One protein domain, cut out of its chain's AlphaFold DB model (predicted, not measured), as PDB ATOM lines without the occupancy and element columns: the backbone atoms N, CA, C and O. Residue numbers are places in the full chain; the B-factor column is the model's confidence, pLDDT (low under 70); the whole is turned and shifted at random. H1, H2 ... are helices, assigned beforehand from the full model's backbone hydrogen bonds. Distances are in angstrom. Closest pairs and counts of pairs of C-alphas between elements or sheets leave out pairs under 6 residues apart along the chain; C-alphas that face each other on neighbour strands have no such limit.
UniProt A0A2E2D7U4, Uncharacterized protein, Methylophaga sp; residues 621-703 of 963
ATOM      1  N   GLY A 621     -31.308 -23.876   5.531       55.44
ATOM      2  CA  GLY A 621     -30.833 -23.725   4.156       55.44
ATOM      3  C   GLY A 621     -31.822 -24.239   3.099       55.44
ATOM      4  O   GLY A 621     -32.416 -25.309   3.250       55.44
ATOM      5  N   ARG A 622     -31.970 -23.497   1.998       55.34
ATOM      6  CA  ARG A 622     -32.744 -23.832   0.787       55.34
ATOM      7  C   ARG A 622     -31.847 -23.722  -0.450       55.34
ATOM      8  O   ARG A 622     -30.907 -22.941  -0.432       55.34
ATOM      9  N   GLY A 623     -32.133 -24.489  -1.500       65.06
ATOM     10  CA  GLY A 623     -31.358 -24.548  -2.748       65.06
ATOM     11  C   GLY A 623     -31.537 -25.903  -3.438       65.06
ATOM     12  O   GLY A 623     -32.397 -26.684  -3.020       65.06
ATOM     13  N   LEU A 624     -30.748 -26.203  -4.475       61.56
ATOM     14  CA  LEU A 624     -30.781 -27.525  -5.115       61.56
ATOM     15  C   LEU A 624     -30.273 -28.625  -4.155       61.56
ATOM     16  O   LEU A 624     -29.272 -28.430  -3.460       61.56
ATOM     17  N   PRO A 625     -30.929 -29.801  -4.108       48.06
ATOM     18  CA  PRO A 625     -30.598 -30.847  -3.141       48.06
ATOM     19  C   PRO A 625     -29.337 -31.643  -3.502       48.06
ATOM     20  O   PRO A 625     -28.668 -32.127  -2.598       48.06
ATOM     21  N   ASN A 626     -29.002 -31.747  -4.792       70.50
ATOM     22  CA  ASN A 626     -27.839 -32.466  -5.322       70.50
ATOM     23  C   ASN A 626     -27.155 -31.621  -6.409       70.50
ATOM     24  O   ASN A 626     -27.788 -30.734  -6.989       70.50
ATOM     25  N   VAL A 627     -25.898 -31.934  -6.728       74.50
ATOM     26  CA  VAL A 627     -25.196 -31.383  -7.898       74.50
ATOM     27  C   VAL A 627     -25.747 -32.031  -9.183       74.50
ATOM     28  O   VAL A 627     -25.766 -33.260  -9.264       74.50
ATOM     29  N   PRO A 628     -26.203 -31.257 -10.186       69.62
ATOM     30  CA  PRO A 628     -26.603 -31.798 -11.487       69.62
ATOM     31  C   PRO A 628     -25.463 -32.544 -12.199       69.62
ATOM     32  O   PRO A 628     -24.329 -32.068 -12.256       69.62
ATOM     33  N   GLU A 629     -25.765 -33.709 -12.773       65.44
ATOM     34  CA  GLU A 629     -24.771 -34.532 -13.470       65.44
ATOM     35  C   GLU A 629     -24.279 -33.875 -14.773       65.44
ATOM     36  O   GLU A 629     -25.039 -33.242 -15.504       65.44
ATOM     37  N   GLY A 630     -22.992 -34.054 -15.088       63.97
ATOM     38  CA  GLY A 630     -22.403 -33.604 -16.357       63.97
ATOM     39  C   GLY A 630     -22.008 -32.124 -16.432       63.97
ATOM     40  O   GLY A 630     -21.671 -31.656 -17.519       63.97
ATOM     41  N   GLN A 631     -22.006 -31.382 -15.316       70.69
ATOM     42  CA  GLN A 631     -21.533 -29.993 -15.298       70.69
ATOM     43  C   GLN A 631     -20.060 -29.884 -15.719       70.69
ATOM     44  O   GLN A 631     -19.163 -30.417 -15.064       70.69
ATOM     45  N   SER A 632     -19.796 -29.144 -16.798       72.56
ATOM     46  CA  SER A 632     -18.445 -28.725 -17.162       72.56
ATOM     47  C   SER A 632     -18.043 -27.486 -16.357       72.56
ATOM     48  O   SER A 632     -18.853 -26.587 -16.128       72.56
ATOM     49  N   ILE A 633     -16.783 -27.444 -15.918       79.25
ATOM     50  CA  ILE A 633     -16.192 -26.279 -15.251       79.25
ATOM     51  C   ILE A 633     -15.625 -25.357 -16.331       79.25
ATOM     52  O   ILE A 633     -14.819 -25.791 -17.156       79.25
ATOM     53  N   ASN A 634     -16.003 -24.082 -16.311       76.12
ATOM     54  CA  ASN A 634     -15.392 -23.057 -17.145       76.12
ATOM     55  C   ASN A 634     -13.991 -22.724 -16.585       76.12
ATOM     56  O   ASN A 634     -13.901 -22.192 -15.477       76.12
ATOM     57  N   PRO A 635     -12.879 -23.003 -17.296       70.38
ATOM     58  CA  PRO A 635     -11.544 -22.819 -16.728       70.38
ATOM     59  C   PRO A 635     -11.162 -21.338 -16.542       70.38
ATOM     60  O   PRO A 635     -10.307 -21.033 -15.712       70.38
ATOM     61  N   GLN A 636     -11.798 -20.409 -17.264       71.50
ATOM     62  CA  GLN A 636     -11.564 -18.969 -17.127       71.50
ATOM     63  C   GLN A 636     -12.299 -18.340 -15.934       71.50
ATOM     64  O   GLN A 636     -11.824 -17.331 -15.421       71.50
ATOM     65  N   THR A 637     -13.431 -18.903 -15.494       74.69
ATOM     66  CA  THR A 637     -14.245 -18.331 -14.400       74.69
ATOM     67  C   THR A 637     -14.361 -19.222 -13.164       74.69
ATOM     68  O   THR A 637     -14.727 -18.723 -12.108       74.69
ATOM     69  N   GLY A 638     -14.070 -20.521 -13.253       77.88
ATOM     70  CA  GLY A 638     -14.237 -21.488 -12.155       77.88
ATOM     71  C   GLY A 638     -15.690 -21.880 -11.855       77.88
ATOM     72  O   GLY A 638     -15.928 -22.747 -11.017       77.88
ATOM     73  N   LEU A 639     -16.656 -21.272 -12.547       84.31
ATOM     74  CA  LEU A 639     -18.079 -21.585 -12.429       84.31
ATOM     75  C   LEU A 639     -18.406 -22.864 -13.214       84.31
ATOM     76  O   LEU A 639     -17.792 -23.128 -14.253       84.31
ATOM     77  N   ALA A 640     -19.364 -23.655 -12.727       78.06
ATOM     78  CA  ALA A 640     -19.739 -24.936 -13.328       78.06
ATOM     79  C   ALA A 640     -21.217 -25.001 -13.747       78.06
ATOM     80  O   ALA A 640     -22.093 -24.405 -13.115       78.06
ATOM     81  N   GLY A 641     -21.495 -25.759 -14.811       79.38
ATOM     82  CA  GLY A 641     -22.844 -25.889 -15.367       79.38
ATOM     83  C   GLY A 641     -23.325 -24.591 -16.017       79.38
ATOM     84  O   GLY A 641     -22.559 -23.908 -16.693       79.38
ATOM     85  N   ASN A 642     -24.593 -24.242 -15.805       71.06
ATOM     86  CA  ASN A 642     -25.207 -23.033 -16.362       71.06
ATOM     87  C   ASN A 642     -24.972 -21.767 -15.509       71.06
ATOM     88  O   ASN A 642     -25.616 -20.746 -15.747       71.06
ATOM     89  N   VAL A 643     -24.083 -21.805 -14.507       73.25
ATOM     90  CA  VAL A 643     -23.792 -20.638 -13.656       73.25
ATOM     91  C   VAL A 643     -22.920 -19.634 -14.410       73.25
ATOM     92  O   VAL A 643     -21.717 -19.828 -14.581       73.25
ATOM     93  N   ASP A 644     -23.532 -18.530 -14.832       71.38
ATOM     94  CA  ASP A 644     -22.840 -17.377 -15.404       71.38
ATOM     95  C   ASP A 644     -22.459 -16.331 -14.334       71.38
ATOM     96  O   ASP A 644     -22.758 -16.461 -13.142       71.38
ATOM     97  N   SER A 645     -21.790 -15.256 -14.762       66.88
ATOM     98  CA  SER A 645     -21.375 -14.158 -13.880       66.88
ATOM     99  C   SER A 645     -22.543 -13.437 -13.188       66.88
ATOM    100  O   SER A 645     -22.332 -12.826 -12.142       66.88
ATOM    101  N   ASN A 646     -23.755 -13.489 -13.748       53.97
ATOM    102  CA  ASN A 646     -24.950 -12.860 -13.184       53.97
ATOM    103  C   ASN A 646     -25.561 -13.750 -12.088       53.97
ATOM    104  O   ASN A 646     -25.814 -13.291 -10.976       53.97
ATOM    105  N   LEU A 647     -25.700 -15.052 -12.347       54.47
ATOM    106  CA  LEU A 647     -26.112 -16.040 -11.347       54.47
ATOM    107  C   LEU A 647     -25.117 -16.130 -10.183       54.47
ATOM    108  O   LEU A 647     -25.542 -16.295  -9.037       54.47
ATOM    109  N   TYR A 648     -23.819 -15.953 -10.446       73.44
ATOM    110  CA  TYR A 648     -22.798 -15.801  -9.410       73.44
ATOM    111  C   TYR A 648     -23.043 -14.562  -8.527       73.44
ATOM    112  O   TYR A 648     -23.118 -14.700  -7.307       73.44
ATOM    113  N   GLN A 649     -23.273 -13.377  -9.107       66.00
ATOM    114  CA  GLN A 649     -23.614 -12.164  -8.340       66.00
ATOM    115  C   GLN A 649     -24.914 -12.323  -7.535       66.00
ATOM    116  O   GLN A 649     -24.979 -11.917  -6.375       66.00
ATOM    117  N   ILE A 650     -25.933 -12.982  -8.096       53.41
ATOM    118  CA  ILE A 650     -27.182 -13.299  -7.386       53.41
ATOM    119  C   ILE A 650     -26.918 -14.215  -6.178       53.41
ATOM    120  O   ILE A 650     -27.532 -14.029  -5.128       53.41
ATOM    121  N   ALA A 651     -25.996 -15.177  -6.285       66.62
ATOM    122  CA  ALA A 651     -25.614 -16.029  -5.159       66.62
ATOM    123  C   ALA A 651     -24.889 -15.241  -4.055       66.62
ATOM    124  O   ALA A 651     -25.176 -15.462  -2.878       66.62
ATOM    125  N   GLN A 652     -24.026 -14.283  -4.416       75.69
ATOM    126  CA  GLN A 652     -23.400 -13.363  -3.456       75.69
ATOM    127  C   GLN A 652     -24.459 -12.521  -2.722       75.69
ATOM    128  O   GLN A 652     -24.484 -12.483  -1.494       75.69
ATOM    129  N   GLN A 653     -25.394 -11.914  -3.465       62.09
ATOM    130  CA  GLN A 653     -26.477 -11.086  -2.913       62.09
ATOM    131  C   GLN A 653     -27.439 -11.864  -2.004       62.09
ATOM    132  O   GLN A 653     -27.924 -11.323  -1.014       62.09
ATOM    133  N   ARG A 654     -27.722 -13.137  -2.317       60.78
ATOM    134  CA  ARG A 654     -28.580 -14.012  -1.496       60.78
ATOM    135  C   ARG A 654     -27.891 -14.539  -0.240       60.78
ATOM    136  O   ARG A 654     -28.576 -15.024   0.656       60.78
ATOM    137  N   ASN A 655     -26.566 -14.442  -0.153       71.44
ATOM    138  CA  ASN A 655     -25.783 -14.967   0.962       71.44
ATOM    139  C   ASN A 655     -24.933 -13.877   1.646       71.44
ATOM    140  O   ASN A 655     -23.731 -14.068   1.818       71.44
ATOM    141  N   PRO A 656     -25.539 -12.764   2.119       68.12
ATOM    142  CA  PRO A 656     -24.810 -11.663   2.765       68.12
ATOM    143  C   PRO A 656     -24.175 -12.062   4.110       68.12
ATOM    144  O   PRO A 656     -23.392 -11.314   4.683       68.12
ATOM    145  N   TRP A 657     -24.499 -13.255   4.622       72.69
ATOM    146  CA  TRP A 657     -23.875 -13.869   5.796       72.69
ATOM    147  C   TRP A 657     -22.445 -14.389   5.527       72.69
ATOM    148  O   TRP A 657     -21.775 -14.806   6.479       72.69
ATOM    149  N   PHE A 658     -21.985 -14.392   4.267       79.06
ATOM    150  CA  PHE A 658     -20.651 -14.826   3.844       79.06
ATOM    151  C   PHE A 658     -19.881 -13.702   3.137       79.06
ATOM    152  O   PHE A 658     -20.426 -13.002   2.286       79.06
ATOM    153  N   ASP A 659     -18.593 -13.556   3.452       78.94
ATOM    154  CA  ASP A 659     -17.724 -12.565   2.810       78.94
ATOM    155  C   ASP A 659     -17.184 -13.081   1.466       78.94
ATOM    156  O   ASP A 659     -16.278 -13.914   1.407       78.94
ATOM    157  N   PHE A 660     -17.731 -12.547   0.373       78.94
ATOM    158  CA  PHE A 660     -17.277 -12.839  -0.986       78.94
ATOM    159  C   PHE A 660     -16.174 -11.894  -1.498       78.94
ATOM    160  O   PHE A 660     -15.692 -12.091  -2.612       78.94
ATOM    161  N   THR A 661     -15.732 -10.898  -0.720       76.38
ATOM    162  CA  THR A 661     -14.825  -9.820  -1.182       76.38
ATOM    163  C   THR A 661     -13.495 -10.345  -1.729       76.38
ATOM    164  O   THR A 661     -12.945  -9.786  -2.674       76.38
ATOM    165  N   ASN A 662     -12.991 -11.448  -1.165       75.06
ATOM    166  CA  ASN A 662     -11.759 -12.123  -1.597       75.06
ATOM    167  C   ASN A 662     -12.009 -13.550  -2.127       75.06
ATOM    168  O   ASN A 662     -11.096 -14.381  -2.138       75.06
ATOM    169  N   PHE A 663     -13.246 -13.862  -2.523       82.69
ATOM    170  CA  PHE A 663     -13.647 -15.191  -2.979       82.69
ATOM    171  C   PHE A 663     -13.446 -15.341  -4.491       82.69
ATOM    172  O   PHE A 663     -14.111 -14.679  -5.287       82.69
ATOM    173  N   ASN A 664     -12.555 -16.249  -4.890       82.56
ATOM    174  CA  ASN A 664     -12.380 -16.655  -6.277       82.56
ATOM    175  C   ASN A 664     -13.019 -18.044  -6.501       82.56
ATOM    176  O   ASN A 664     -12.508 -19.022  -5.953       82.56
ATOM    177  N   PRO A 665     -14.069 -18.180  -7.336       81.69
ATOM    178  CA  PRO A 665     -14.665 -19.479  -7.662       81.69
ATOM    179  C   PRO A 665     -13.714 -20.464  -8.371       81.69
ATOM    180  O   PRO A 665     -13.967 -21.665  -8.342       81.69
ATOM    181  N   GLN A 666     -12.586 -20.018  -8.942       82.38
ATOM    182  CA  GLN A 666     -11.519 -20.913  -9.428       82.38
ATOM    183  C   GLN A 666     -10.711 -21.568  -8.291       82.38
ATOM    184  O   GLN A 666     -10.014 -22.559  -8.517       82.38
ATOM    185  N   ASN A 667     -10.754 -21.020  -7.074       85.44
ATOM    186  CA  ASN A 667     -10.023 -21.538  -5.924       85.44
ATOM    187  C   ASN A 667     -10.898 -22.524  -5.138       85.44
ATOM    188  O   ASN A 667     -11.656 -22.137  -4.245       85.44
ATOM    189  N   GLN A 668     -10.733 -23.814  -5.438       81.62
ATOM    190  CA  GLN A 668     -11.488 -24.915  -4.825       81.62
ATOM    191  C   GLN A 668     -11.518 -24.859  -3.289       81.62
ATOM    192  O   GLN A 668     -12.543 -25.163  -2.683       81.62
ATOM    193  N   GLN A 669     -10.435 -24.418  -2.636       80.50
ATOM    194  CA  GLN A 669     -10.386 -24.331  -1.174       80.50
ATOM    195  C   GLN A 669     -11.278 -23.211  -0.621       80.50
ATOM    196  O   GLN A 669     -11.840 -23.357   0.464       80.50
ATOM    197  N   GLN A 670     -11.436 -22.101  -1.347       83.44
ATOM    198  CA  GLN A 670     -12.351 -21.026  -0.954       83.44
ATOM    199  C   GLN A 670     -13.809 -21.463  -1.130       83.44
ATOM    200  O   GLN A 670     -14.605 -21.286  -0.209       83.44
ATOM    201  N   VAL A 671     -14.133 -22.119  -2.249       84.06
ATOM    202  CA  VAL A 671     -15.466 -22.694  -2.492       84.06
ATOM    203  C   VAL A 671     -15.826 -23.739  -1.432       84.06
ATOM    204  O   VAL A 671     -16.911 -23.684  -0.856       84.06
ATOM    205  N   LEU A 672     -14.885 -24.621  -1.085       84.69
ATOM    206  CA  LEU A 672     -15.051 -25.619  -0.029       84.69
ATOM    207  C   LEU A 672     -15.299 -24.979   1.348       84.69
ATOM    208  O   LEU A 672     -16.102 -25.482   2.135       84.69
ATOM    209  N   ASN A 673     -14.642 -23.854   1.649       83.81
ATOM    210  CA  ASN A 673     -14.872 -23.108   2.888       83.81
ATOM    211  C   ASN A 673     -16.277 -22.473   2.920       83.81
ATOM    212  O   ASN A 673     -16.922 -22.501   3.968       83.81
ATOM    213  N   TYR A 674     -16.772 -21.957   1.788       86.25
ATOM    214  CA  TYR A 674     -18.152 -21.469   1.657       86.25
ATOM    215  C   TYR A 674     -19.180 -22.587   1.869       86.25
ATOM    216  O   TYR A 674     -20.076 -22.441   2.699       86.25
ATOM    217  N   GLN A 675     -19.008 -23.728   1.192       86.44
ATOM    218  CA  GLN A 675     -19.884 -24.899   1.330       86.44
ATOM    219  C   GLN A 675     -19.949 -25.379   2.794       86.44
ATOM    220  O   GLN A 675     -21.037 -25.608   3.321       86.44
ATOM    221  N   LYS A 676     -18.805 -25.426   3.491       84.38
ATOM    222  CA  LYS A 676     -18.711 -25.786   4.919       84.38
ATOM    223  C   LYS A 676     -19.390 -24.788   5.855       84.38
ATOM    224  O   LYS A 676     -20.135 -25.195   6.747       84.38
ATOM    225  N   GLU A 677     -19.158 -23.488   5.676       80.12
ATOM    226  CA  GLU A 677     -19.809 -22.466   6.506       80.12
ATOM    227  C   GLU A 677     -21.322 -22.398   6.241       80.12
ATOM    228  O   GLU A 677     -22.088 -22.275   7.200       80.12
ATOM    229  N   PHE A 678     -21.777 -22.598   4.997       82.88
ATOM    230  CA  PHE A 678     -23.199 -22.791   4.700       82.88
ATOM    231  C   PHE A 678     -23.749 -24.031   5.412       82.88
ATOM    232  O   PHE A 678     -24.743 -23.933   6.129       82.88
ATOM    233  N   ASN A 679     -23.086 -25.186   5.302       78.69
ATOM    234  CA  ASN A 679     -23.518 -26.437   5.937       78.69
ATOM    235  C   ASN A 679     -23.653 -26.313   7.459       78.69
ATOM    236  O   ASN A 679     -24.612 -26.831   8.039       78.69
ATOM    237  N   LYS A 680     -22.745 -25.572   8.096       77.31
ATOM    238  CA  LYS A 680     -22.761 -25.254   9.530       77.31
ATOM    239  C   LYS A 680     -23.916 -24.324   9.929       77.31
ATOM    240  O   LYS A 680     -24.494 -24.506  10.997       77.31
ATOM    241  N   ARG A 681     -24.276 -23.353   9.080       69.12
ATOM    242  CA  ARG A 681     -25.321 -22.336   9.343       69.12
ATOM    243  C   ARG A 681     -26.727 -22.746   8.894       69.12
ATOM    244  O   ARG A 681     -27.699 -22.260   9.458       69.12
ATOM    245  N   SER A 682     -26.815 -23.677   7.943       63.75
ATOM    246  CA  SER A 682     -28.036 -24.233   7.336       63.75
ATOM    247  C   SER A 682     -28.909 -25.048   8.310       63.75
ATOM    248  O   SER A 682     -30.038 -25.410   7.979       63.75
ATOM    249  N   GLY A 683     -28.425 -25.365   9.518       64.44
ATOM    250  CA  GLY A 683     -29.210 -26.082  10.529       64.44
ATOM    251  C   GLY A 683     -29.697 -27.445  10.023       64.44
ATOM    252  O   GLY A 683     -28.879 -28.305   9.704       64.44
ATOM    253  N   SER A 684     -31.014 -27.625   9.910       52.28
ATOM    254  CA  SER A 684     -31.672 -28.815   9.343       52.28
ATOM    255  C   SER A 684     -32.029 -28.712   7.848       52.28
ATOM    256  O   SER A 684     -32.661 -29.619   7.314       52.28
ATOM    257  N   GLY A 685     -31.662 -27.618   7.172       61.53
ATOM    258  CA  GLY A 685     -31.899 -27.422   5.739       61.53
ATOM    259  C   GLY A 685     -30.894 -28.144   4.836       61.53
ATOM    260  O   GLY A 685     -30.085 -28.953   5.302       61.53
ATOM    261  N   ILE A 686     -30.936 -27.834   3.533       59.62
ATOM    262  CA  ILE A 686     -30.072 -28.489   2.538       59.62
ATOM    263  C   ILE A 686     -28.590 -28.376   2.912       59.62
ATOM    264  O   ILE A 686     -28.128 -27.340   3.405       59.62
ATOM    265  N   LYS A 687     -27.841 -29.448   2.654       77.94
ATOM    266  CA  LYS A 687     -26.382 -29.442   2.718       77.94
ATOM    267  C   LYS A 687     -25.834 -29.381   1.304       77.94
ATOM    268  O   LYS A 687     -26.244 -30.160   0.448       77.94
ATOM    269  N   LEU A 688     -24.933 -28.438   1.076       82.56
ATOM    270  CA  LEU A 688     -24.134 -28.392  -0.135       82.56
ATOM    271  C   LEU A 688     -23.142 -29.547  -0.122       82.56
ATOM    272  O   LEU A 688     -22.567 -29.870   0.924       82.56
ATOM    273  N   GLN A 689     -22.929 -30.143  -1.289       82.88
ATOM    274  CA  GLN A 689     -21.847 -31.090  -1.480       82.88
ATOM    275  C   GLN A 689     -20.512 -30.360  -1.292       82.88
ATOM    276  O   GLN A 689     -20.283 -29.308  -1.878       82.88
ATOM    277  N   GLU A 690     -19.634 -30.894  -0.446       87.31
ATOM    278  CA  GLU A 690     -18.334 -30.288  -0.123       87.31
ATOM    279  C   GLU A 690     -17.267 -30.685  -1.159       87.31
ATOM    280  O   GLU A 690     -16.253 -31.302  -0.835       87.31
ATOM    281  N   ASP A 691     -17.533 -30.372  -2.428       80.75
ATOM    282  CA  ASP A 691     -16.699 -30.719  -3.587       80.75
ATOM    283  C   ASP A 691     -15.737 -29.606  -4.039       80.75
ATOM    284  O   ASP A 691     -14.850 -29.853  -4.856       80.75
ATOM    285  N   GLY A 692     -15.881 -28.388  -3.508       84.75
ATOM    286  CA  GLY A 692     -15.092 -27.229  -3.920       84.75
ATOM    287  C   GLY A 692     -15.449 -26.677  -5.307       84.75
ATOM    288  O   GLY A 692     -14.641 -25.944  -5.879       84.75
ATOM    289  N   ILE A 693     -16.625 -27.000  -5.859       84.19
ATOM    290  CA  ILE A 693     -17.080 -26.556  -7.184       84.19
ATOM    291  C   ILE A 693     -18.216 -25.527  -7.053       84.19
ATOM    292  O   ILE A 693     -19.254 -25.762  -6.427       84.19
ATOM    293  N   PHE A 694     -18.054 -24.356  -7.682       85.06
ATOM    294  CA  PHE A 694     -19.110 -23.339  -7.724       85.06
ATOM    295  C   PHE A 694     -20.084 -23.625  -8.880       85.06
ATOM    296  O   PHE A 694     -20.104 -22.941  -9.903       85.06
ATOM    297  N   GLY A 695     -20.856 -24.702  -8.724       81.06
ATOM    298  CA  GLY A 695     -21.920 -25.103  -9.645       81.06
ATOM    299  C   GLY A 695     -23.307 -24.627  -9.215       81.06
ATOM    300  O   GLY A 695     -23.474 -23.914  -8.224       81.06
ATOM    301  N   GLU A 696     -24.329 -25.068  -9.950       71.75
ATOM    302  CA  GLU A 696     -25.736 -24.678  -9.732       71.75
ATOM    303  C   GLU A 696     -26.238 -24.979  -8.304       71.75
ATOM    304  O   GLU A 696     -27.067 -24.241  -7.765       71.75
ATOM    305  N   GLN A 697     -25.706 -26.016  -7.642       73.94
ATOM    306  CA  GLN A 697     -26.038 -26.306  -6.244       73.94
ATOM    307  C   GLN A 697     -25.536 -25.200  -5.304       73.94
ATOM    308  O   GLN A 697     -26.321 -24.583  -4.588       73.94
ATOM    309  N   THR A 698     -24.239 -24.900  -5.377       82.12
ATOM    310  CA  THR A 698     -23.556 -23.853  -4.605       82.12
ATOM    311  C   THR A 698     -24.157 -22.461  -4.861       82.12
ATOM    312  O   THR A 698     -24.285 -21.663  -3.933       82.12
ATOM    313  N   GLN A 699     -24.583 -22.193  -6.101       80.38
ATOM    314  CA  GLN A 699     -25.233 -20.951  -6.536       80.38
ATOM    315  C   GLN A 699     -26.647 -20.769  -5.957       80.38
ATOM    316  O   GLN A 699     -27.027 -19.658  -5.590       80.38
ATOM    317  N   SER A 700     -27.434 -21.846  -5.884       62.47
ATOM    318  CA  SER A 700     -28.849 -21.790  -5.486       62.47
ATOM    319  C   SER A 700     -29.082 -21.813  -3.969       62.47
ATOM    320  O   SER A 700     -30.218 -21.621  -3.528       62.47
ATOM    321  N   ALA A 701     -28.027 -22.024  -3.178       75.31
ATOM    322  CA  ALA A 701     -28.054 -22.022  -1.719       75.31
ATOM    323  C   ALA A 701     -28.441 -20.658  -1.112       75.31
ATOM    324  O   ALA A 701     -27.977 -19.615  -1.565       75.31
ATOM    325  N   VAL A 702     -29.269 -20.672  -0.063       76.00
ATOM    326  CA  VAL A 702     -29.678 -19.503   0.739       76.00
ATOM    327  C   VAL A 702     -30.171 -19.937   2.127       76.00
ATOM    328  O   VAL A 702     -30.726 -21.024   2.268       76.00
ATOM    329  N   LEU A 703     -29.996 -19.107   3.159       71.56
ATOM    330  CA  LEU A 703     -30.546 -19.317   4.509       71.56
ATOM    331  C   LEU A 703     -31.897 -18.569   4.649       71.56
ATOM    332  O   LEU A 703     -32.015 -17.443   4.174       71.56
TER     333      LEU A 703
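AT A GLANCE: This is residues 621 to 703 of the 963 residues of an uncharacterized protein of Methylophaga sp (UniProt A0A2E2D7U4). What is the shape? There is little regular structure: a compact, rounded body mostly of long loops, in which short H3 packs on H1 and comes near the longer H2. What makes it up? The printed part has 83 residues with three named helices, H1, H2, H3 in that order, and no named strand; the class is all helix, with 29 residues in named elements. The radius of gyration of the C-alphas is 11.4 A and the spans are 33 by 29 by 22 A.

HOW THE PARTS SIT: What pairs first? Residues 621 to 622 pair antiparallel with 702 to 703. How do the helices stand? H1, residues 645 to 654, and H2, 668 to 681, are apart. H3, 696 to 700, touches H1; the closest C-alphas, of Ala 651 and Gln 699, are 5.1 A apart. H2 and H3 are close but not clearly touching; their closest C-alphas, of Gln 675 and Thr 698, are 7.1 A apart. Are the helix backbones complete? Every O i to N i+4 pair in H1, H2 and H3 is within hydrogen-bond range.

IN THESE COORDINATES: Where does H1 begin? C-alpha 645 is at (-21.375, -14.158, -13.880), and H1 is 14.3 A long. How long are the others? H2 is 20.0 A and H3 6.0 A, ending with C-alpha 700 at (-28.849, -21.790, -5.486).

THE WHOLE: Is it cut? The printed part has no cut, and the links H1 to H2 and H2 to H3 are long. Where is confidence low? Residues under 70 include 621 to 625 and 681 to 686.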